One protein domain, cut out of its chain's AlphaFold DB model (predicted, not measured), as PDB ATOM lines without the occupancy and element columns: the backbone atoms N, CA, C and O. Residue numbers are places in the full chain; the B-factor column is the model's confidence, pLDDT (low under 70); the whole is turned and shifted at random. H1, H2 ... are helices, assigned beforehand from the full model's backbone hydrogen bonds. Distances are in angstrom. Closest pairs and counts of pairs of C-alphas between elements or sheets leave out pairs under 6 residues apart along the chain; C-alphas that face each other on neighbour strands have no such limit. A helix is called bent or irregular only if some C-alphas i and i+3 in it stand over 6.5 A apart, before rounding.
ATOM      1  N   LYS A  51      41.037  91.674   6.744       83.00
ATOM      2  CA  LYS A  51      41.630  91.215   7.999       83.00
ATOM      3  C   LYS A  51      43.009  91.854   8.172       83.00
ATOM      4  O   LYS A  51      43.971  91.389   7.563       83.00
ATOM      5  N   PRO A  52      43.130  92.921   8.979       84.00
ATOM      6  CA  PRO A  52      44.407  93.582   9.211       84.00
ATOM      7  C   PRO A  52      45.461  92.611   9.750       84.00
ATOM      8  O   PRO A  52      45.199  91.840  10.675       84.00
ATOM      9  N   VAL A  53      46.671  92.682   9.200       87.88
ATOM     10  CA  VAL A  53      47.810  91.875   9.642       87.88
ATOM     11  C   VAL A  53      48.753  92.763  10.443       87.88
ATOM     12  O   VAL A  53      49.376  93.668   9.897       87.88
ATOM     13  N   ASN A  54      48.868  92.510  11.747       88.88
ATOM     14  CA  ASN A  54      49.735  93.288  12.632       88.88
ATOM     15  C   ASN A  54      51.153  92.694  12.668       88.88
ATOM     16  O   ASN A  54      51.543  92.027  13.627       88.88
ATOM     17  N   SER A  55      51.904  92.866  11.581       90.81
ATOM     18  CA  SER A  55      53.289  92.403  11.466       90.81
ATOM     19  C   SER A  55      54.092  93.317  10.550       90.81
ATOM     20  O   SER A  55      53.582  93.801   9.547       90.81
ATOM     21  N   HIS A  56      55.369  93.509  10.873       93.44
ATOM     22  CA  HIS A  56      56.325  94.251  10.042       93.44
ATOM     23  C   HIS A  56      57.300  93.317   9.303       93.44
ATOM     24  O   HIS A  56      58.208  93.780   8.619       93.44
ATOM     25  N   ASN A  57      57.147  91.995   9.449       95.50
ATOM     26  CA  ASN A  57      58.018  91.021   8.795       95.50
ATOM     27  C   ASN A  57      57.557  90.795   7.340       95.50
ATOM     28  O   ASN A  57      56.466  90.254   7.140       95.50
ATOM     29  N   PRO A  58      58.375  91.129   6.323       93.88
ATOM     30  CA  PRO A  58      57.972  91.046   4.919       93.88
ATOM     31  C   PRO A  58      57.703  89.610   4.461       93.88
ATOM     32  O   PRO A  58      56.786  89.378   3.678       93.88
ATOM     33  N   VAL A  59      58.445  88.630   4.985       96.06
ATOM     34  CA  VAL A  59      58.223  87.211   4.676       96.06
ATOM     35  C   VAL A  59      56.847  86.796   5.182       96.06
ATOM     36  O   VAL A  59      56.051  86.223   4.445       96.06
ATOM     37  N   TYR A  60      56.518  87.145   6.424       94.56
ATOM     38  CA  TYR A  60      55.205  86.831   6.973       94.56
ATOM     39  C   TYR A  60      54.078  87.539   6.208       94.56
ATOM     40  O   TYR A  60      53.096  86.900   5.844       94.56
ATOM     41  N   LEU A  61      54.231  88.829   5.898       92.38
ATOM     42  CA  LEU A  61      53.226  89.590   5.152       92.38
ATOM     43  C   LEU A  61      52.920  88.968   3.783       92.38
ATOM     44  O   LEU A  61      51.752  88.873   3.419       92.38
ATOM     45  N   VAL A  62      53.932  88.468   3.072       93.38
ATOM     46  CA  VAL A  62      53.755  87.807   1.769       93.38
ATOM     47  C   VAL A  62      53.150  86.403   1.903       93.38
ATOM     48  O   VAL A  62      52.291  86.027   1.108       93.38
ATOM     49  N   PHE A  63      53.575  85.617   2.899       95.94
ATOM     50  CA  PHE A  63      53.247  84.186   2.966       95.94
ATOM     51  C   PHE A  63      52.113  83.807   3.934       95.94
ATOM     52  O   PHE A  63      51.627  82.679   3.856       95.94
ATOM     53  N   HIS A  64      51.652  84.690   4.829       91.94
ATOM     54  CA  HIS A  64      50.653  84.330   5.850       91.94
ATOM     55  C   HIS A  64      49.348  83.777   5.262       91.94
ATOM     56  O   HIS A  64      48.873  82.752   5.741       91.94
ATOM     57  N   ALA A  65      48.818  84.376   4.190       90.38
ATOM     58  CA  ALA A  65      47.595  83.901   3.541       90.38
ATOM     59  C   ALA A  65      47.757  82.483   2.956       90.38
ATOM     60  O   ALA A  65      46.866  81.646   3.085       90.38
ATOM     61  N   TRP A  66      48.931  82.170   2.391       93.19
ATOM     62  CA  TRP A  66      49.251  80.822   1.911       93.19
ATOM     63  C   TRP A  66      49.307  79.818   3.063       93.19
ATOM     64  O   TRP A  66      48.736  78.734   2.964       93.19
ATOM     65  N   MET A  67      49.955  80.183   4.174       93.44
ATOM     66  CA  MET A  67      50.016  79.339   5.372       93.44
ATOM     67  C   MET A  67      48.624  79.074   5.960       93.44
ATOM     68  O   MET A  67      48.334  77.939   6.337       93.44
ATOM     69  N   GLU A  68      47.755  80.091   6.017       89.88
ATOM     70  CA  GLU A  68      46.364  79.940   6.462       89.88
ATOM     71  C   GLU A  68      45.590  78.980   5.548       89.88
ATOM     72  O   GLU A  68      44.988  78.028   6.046       89.88
ATOM     73  N   MET A  69      45.707  79.135   4.226       91.94
ATOM     74  CA  MET A  69      45.075  78.241   3.252       91.94
ATOM     75  C   MET A  69      45.563  76.788   3.380       91.94
ATOM     76  O   MET A  69      44.747  75.870   3.420       91.94
ATOM     77  N   PHE A  70      46.876  76.543   3.485       95.00
ATOM     78  CA  PHE A  70      47.410  75.182   3.654       95.00
ATOM     79  C   PHE A  70      46.960  74.536   4.964       95.00
ATOM     80  O   PHE A  70      46.646  73.343   4.993       95.00
ATOM     81  N   ARG A  71      46.889  75.320   6.043       93.12
ATOM     82  CA  ARG A  71      46.343  74.854   7.317       93.12
ATOM     83  C   ARG A  71      44.877  74.449   7.173       93.12
ATOM     84  O   ARG A  71      44.488  73.410   7.707       93.12
ATOM     85  N   ASP A  72      44.082  75.226   6.444       90.62
ATOM     86  CA  ASP A  72      42.670  74.923   6.216       90.62
ATOM     87  C   ASP A  72      42.487  73.696   5.313       90.62
ATOM     88  O   ASP A  72      41.634  72.858   5.606       90.62
ATOM     89  N   LEU A  73      43.334  73.507   4.295       93.44
ATOM     90  CA  LEU A  73      43.359  72.286   3.477       93.44
ATOM     91  C   LEU A  73      43.663  71.040   4.315       93.44
ATOM     92  O   LEU A  73      43.007  70.011   4.155       93.44
ATOM     93  N   TRP A  74      44.629  71.141   5.232       94.75
ATOM     94  CA  TRP A  74      44.976  70.048   6.139       94.75
ATOM     95  C   TRP A  74      43.846  69.739   7.129       94.75
ATOM     96  O   TRP A  74      43.555  68.577   7.409       94.75
ATOM     97  N   ARG A  75      43.184  70.776   7.658       91.25
ATOM     98  CA  ARG A  75      42.101  70.636   8.642       91.25
ATOM     99  C   ARG A  75      40.784  70.167   8.019       91.25
ATOM    100  O   ARG A  75      40.033  69.438   8.667       91.25
ATOM    101  N   TYR A  76      40.504  70.564   6.779       92.00
ATOM    102  CA  TYR A  76      39.234  70.316   6.096       92.00
ATOM    103  C   TYR A  76      39.433  69.732   4.684       92.00
ATOM    104  O   TYR A  76      38.962  70.309   3.702       92.00
ATOM    105  N   PRO A  77      40.027  68.531   4.548       91.25
ATOM    106  CA  PRO A  77      40.342  67.944   3.239       91.25
ATOM    107  C   PRO A  77      39.098  67.645   2.384       91.25
ATOM    108  O   PRO A  77      39.174  67.568   1.161       91.25
ATOM    109  N   LYS A  78      37.919  67.499   3.006       92.69
ATOM    110  CA  LYS A  78      36.642  67.335   2.287       92.69
ATOM    111  C   LYS A  78      36.138  68.639   1.651       92.69
ATOM    112  O   LYS A  78      35.246  68.592   0.811       92.69
ATOM    113  N   ALA A  79      36.682  69.787   2.050       90.81
ATOM    114  CA  ALA A  79      36.316  71.110   1.550       90.81
ATOM    115  C   ALA A  79      37.375  71.709   0.606       90.81
ATOM    116  O   ALA A  79      37.235  72.865   0.209       90.81
ATOM    117  N   SER A  80      38.397  70.943   0.203       90.56
ATOM    118  CA  SER A  80      39.552  71.439  -0.563       90.56
ATOM    119  C   SER A  80      39.184  72.239  -1.808       90.56
ATOM    120  O   SER A  80      39.782  73.278  -2.056       90.56
ATOM    121  N   TRP A  81      38.164  71.816  -2.562       93.06
ATOM    122  CA  TRP A  81      37.723  72.551  -3.751       93.06
ATOM    123  C   TRP A  81      37.234  73.966  -3.419       93.06
ATOM    124  O   TRP A  81      37.566  74.919  -4.115       93.06
ATOM    125  N   LYS A  82      36.489  74.117  -2.318       90.50
ATOM    126  CA  LYS A  82      36.019  75.427  -1.851       90.50
ATOM    127  C   LYS A  82      37.159  76.278  -1.300       90.50
ATOM    128  O   LYS A  82      37.126  77.484  -1.473       90.50
ATOM    129  N   ILE A  83      38.151  75.663  -0.662       90.62
ATOM    130  CA  ILE A  83      39.313  76.377  -0.119       90.62
ATOM    131  C   ILE A  83      40.219  76.890  -1.247       90.62
ATOM    132  O   ILE A  83      40.702  78.011  -1.176       90.62
ATOM    133  N   LEU A  84      40.432  76.086  -2.295       92.00
ATOM    134  CA  LEU A  84      41.313  76.440  -3.413       92.00
ATOM    135  C   LEU A  84      40.678  77.419  -4.403       92.00
ATOM    136  O   LEU A  84      41.383  78.251  -4.965       92.00
ATOM    137  N   PHE A  85      39.375  77.287  -4.658       91.12
ATOM    138  CA  PHE A  85      38.707  77.990  -5.760       91.12
ATOM    139  C   PHE A  85      37.518  78.854  -5.326       91.12
ATOM    140  O   PHE A  85      36.910  79.516  -6.163       91.12
ATOM    141  N   GLY A  86      37.148  78.831  -4.045       88.50
ATOM    142  CA  GLY A  86      36.100  79.688  -3.496       88.50
ATOM    143  C   GLY A  86      36.634  81.047  -3.052       88.50
ATOM    144  O   GLY A  86      37.840  81.251  -2.924       88.50
ATOM    145  N   SER A  87      35.719  81.982  -2.784       85.38
ATOM    146  CA  SER A  87      36.096  83.273  -2.208       85.38
ATOM    147  C   SER A  87      36.520  83.096  -0.742       85.38
ATOM    148  O   SER A  87      35.730  82.577   0.060       85.38
ATOM    149  N   PRO A  88      37.712  83.580  -0.343       77.94
ATOM    150  CA  PRO A  88      38.124  83.604   1.058       77.94
ATOM    151  C   PRO A  88      37.131  84.381   1.928       77.94
ATOM    152  O   PRO A  88      36.809  83.962   3.040       77.94
ATOM    153  N   THR A  89      36.559  85.469   1.392       72.06
ATOM    154  CA  THR A  89      35.581  86.265   2.141       72.06
ATOM    155  C   THR A  89      34.259  85.539   2.334       72.06
ATOM    156  O   THR A  89      33.562  85.838   3.293       72.06
ATOM    157  N   GLU A  90      33.871  84.589   1.479       70.38
ATOM    158  CA  GLU A  90      32.645  83.804   1.675       70.38
ATOM    159  C   GLU A  90      32.763  82.869   2.886       70.38
ATOM    160  O   GLU A  90      31.836  82.777   3.696       70.38
ATOM    161  N   TYR A  91      33.922  82.228   3.052       60.03
ATOM    162  CA  TYR A  91      34.221  81.416   4.229       60.03
ATOM    163  C   TYR A  91      34.179  82.264   5.509       60.03
ATOM    164  O   TYR A  91      33.491  81.911   6.468       60.03
ATOM    165  N   GLU A  92      34.808  83.440   5.481       63.06
ATOM    166  CA  GLU A  92      34.800  84.389   6.598       63.06
ATOM    167  C   GLU A  92      33.395  84.930   6.905       63.06
ATOM    168  O   GLU A  92      32.993  84.999   8.066       63.06
ATOM    169  N   ARG A  93      32.602  85.265   5.878       59.97
ATOM    170  CA  ARG A  93      31.221  85.751   6.038       59.97
ATOM    171  C   ARG A  93      30.367  84.732   6.775       59.97
ATOM    172  O   ARG A  93      29.555  85.123   7.605       59.97
ATOM    173  N   ASN A  94      30.549  83.446   6.483       60.03
ATOM    174  CA  ASN A  94      29.807  82.369   7.127       60.03
ATOM    175  C   ASN A  94      30.182  82.214   8.606       60.03
ATOM    176  O   ASN A  94      29.288  82.035   9.432       60.03
ATOM    177  N   GLU A  95      31.458  82.347   8.966       58.00
ATOM    178  CA  GLU A  95      31.896  82.304  10.367       58.00
ATOM    179  C   GLU A  95      31.447  83.548  11.152       58.00
ATOM    180  O   GLU A  95      30.879  83.416  12.235       58.00
ATOM    181  N   VAL A  96      31.564  84.751  10.576       56.81
ATOM    182  CA  VAL A  96      31.047  85.993  11.187       56.81
ATOM    183  C   VAL A  96      29.528  85.931  11.374       56.81
ATOM    184  O   VAL A  96      29.006  86.376  12.394       56.81
ATOM    185  N   LYS A  97      28.792  85.367  10.407       52.72
ATOM    186  CA  LYS A  97      27.334  85.215  10.500       52.72
ATOM    187  C   LYS A  97      26.938  84.234  11.609       52.72
ATOM    188  O   LYS A  97      25.985  84.514  12.328       52.72
ATOM    189  N   LYS A  98      27.690  83.140  11.787       56.06
ATOM    190  CA  LYS A  98      27.506  82.196  12.903       56.06
ATOM    191  C   LYS A  98      27.785  82.844  14.260       56.06
ATOM    192  O   LYS A  98      26.982  82.666  15.164       56.06
ATOM    193  N   MET A  99      28.871  83.613  14.390       51.75
ATOM    194  CA  MET A  99      29.204  84.335  15.628       51.75
ATOM    195  C   MET A  99      28.113  85.346  15.994       51.75
ATOM    196  O   MET A  99      27.589  85.304  17.098       51.75
ATOM    197  N   LYS A 100      27.668  86.167  15.033       55.91
ATOM    198  CA  LYS A 100      26.576  87.127  15.264       55.91
ATOM    199  C   LYS A 100      25.250  86.459  15.633       55.91
ATOM    200  O   LYS A 100      24.522  86.997  16.455       55.91
ATOM    201  N   MET A 101      24.912  85.315  15.031       58.44
ATOM    202  CA  MET A 101      23.719  84.551  15.427       58.44
ATOM    203  C   MET A 101      23.856  83.975  16.840       58.44
ATOM    204  O   MET A 101      22.899  84.036  17.600       58.44
ATOM    205  N   ALA A 102      25.041  83.481  17.212       66.94
ATOM    206  CA  ALA A 102      25.299  82.986  18.561       66.94
ATOM    207  C   ALA A 102      25.183  84.097  19.621       66.94
ATOM    208  O   ALA A 102      24.549  83.877  20.649       66.94
ATOM    209  N   ASP A 103      25.713  85.293  19.343       69.31
ATOM    210  CA  ASP A 103      25.617  86.455  20.240       69.31
ATOM    211  C   ASP A 103      24.156  86.906  20.435       69.31
ATOM    212  O   ASP A 103      23.734  87.207  21.552       69.31
ATOM    213  N   VAL A 104      23.356  86.909  19.358       71.50
ATOM    214  CA  VAL A 104      21.921  87.251  19.399       71.50
ATOM    215  C   VAL A 104      21.120  86.217  20.194       71.50
ATOM    216  O   VAL A 104      20.286  86.597  21.020       71.50
ATOM    217  N   ASP A 105      21.386  84.926  19.989       71.62
ATOM    218  CA  ASP A 105      20.745  83.843  20.742       71.62
ATOM    219  C   ASP A 105      21.096  83.919  22.239       71.62
ATOM    220  O   ASP A 105      20.255  83.644  23.100       71.62
ATOM    221  N   GLU A 106      22.331  84.298  22.581       72.44
ATOM    222  CA  GLU A 106      22.773  84.463  23.968       72.44
ATOM    223  C   GLU A 106      22.138  85.696  24.632       72.44
ATOM    224  O   GLU A 106      21.694  85.625  25.781       72.44
ATOM    225  N   GLU A 107      22.014  86.812  23.907       75.06
ATOM    226  CA  GLU A 107      21.331  88.017  24.385       75.06
ATOM    227  C   GLU A 107      19.827  87.782  24.599       75.06
ATOM    228  O   GLU A 107      19.270  88.220  25.610       75.06
ATOM    229  N   GLN A 108      19.161  87.052  23.696       66.25
ATOM    230  CA  GLN A 108      17.759  86.666  23.874       66.25
ATOM    231  C   GLN A 108      17.571  85.778  25.104       66.25
ATOM    232  O   GLN A 108      16.684  86.061  25.907       66.25
ATOM    233  N   LYS A 109      18.442  84.782  25.314       72.75
ATOM    234  CA  LYS A 109      18.408  83.932  26.517       72.75
ATOM    235  C   LYS A 109      18.554  84.736  27.809       72.75
ATOM    236  O   LYS A 109      17.851  84.443  28.769       72.75
ATOM    237  N   ARG A 110      19.418  85.759  27.830       75.19
ATOM    238  CA  ARG A 110      19.598  86.663  28.986       75.19
ATOM    239  C   ARG A 110      18.397  87.577  29.243       75.19
ATOM    240  O   ARG A 110      18.215  88.003  30.372       75.19
ATOM    241  N   LYS A 111      17.603  87.907  28.217       72.56
ATOM    242  CA  LYS A 111      16.392  88.744  28.339       72.56
ATOM    243  C   LYS A 111      15.148  87.957  28.765       72.56
ATOM    244  O   LYS A 111      14.182  88.564  29.215       72.56
ATOM    245  N   THR A 112      15.152  86.639  28.578       75.19
ATOM    246  CA  THR A 112      14.036  85.741  28.924       75.19
ATOM    247  C   THR A 112      14.250  84.944  30.215       75.19
ATOM    248  O   THR A 112      13.371  84.167  30.581       75.19
ATOM    249  N   ALA A 113      15.408  85.097  30.862       58.41
ATOM    250  CA  ALA A 113      15.744  84.532  32.171       58.41
ATOM    251  C   ALA A 113      15.614  85.606  33.258       58.41
ATOM    252  O   ALA A 113      15.194  85.243  34.378       58.41
TER     253      ALA A 113
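AT A GLANCE: This is residues 51 to 113 of the 113 residues of the protein "Sterol desaturase family protein" of Bacteroidia bacterium (UniProt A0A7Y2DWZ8). What shape is this? A helical hairpin of H1 and H2 makes one part, and helix H3 runs away from it as a long arm, joined to H2 only through their link, with residues 93 to 113 sticking out free. What builds it? The printed part has 63 residues with three named helices, H1, H2, H3, and no named strand, all helix; it is only just extended, close to loose (radius of gyration of the C-alphas 16.4 A), and flat, 50 by 33 by 18 A.

IN THESE COORDINATES: Where is H3? Residues 88 to 111 run 35.3 A from C-alpha 88 at (38.124, 83.604, 1.058) to C-alpha 111 at (16.392, 88.744, 28.339). What precedes it? H1, residues 58 to 75, spans 26.1 A with a kink of 41 degrees near residue 65; H2, residues 77 to 85, spans 13.6 A. Both are irregular: C-alphas 62 and 65 are 7.5 A apart, 78 and 81 8.1 A.

HOW THE PARTS SIT: What meets H3? H2, only through their link; H1 is apart. How does H1 meet H2? This hairpin runs opposite ways at a steep tilt of 43 degrees; H1 touches H2 with residues 69 to 73 alone, the closest C-alphas, of Leu 73 and Ser 80, 5.6 A apart. Are the backbones regularly paired? Every O i to N i+4 pair is within hydrogen-bond range in H3, 12 of 14 in H1, 3 of 5 in H2.

THE WHOLE: How large is it? The farthest C-alphas, of Pro 58 and Ala 113, are 50.7 A apart. Any cut or doubt? The printed part has no cut and both links are tight; pLDDT is under 70 at residues 91 to 103, 108 and 113.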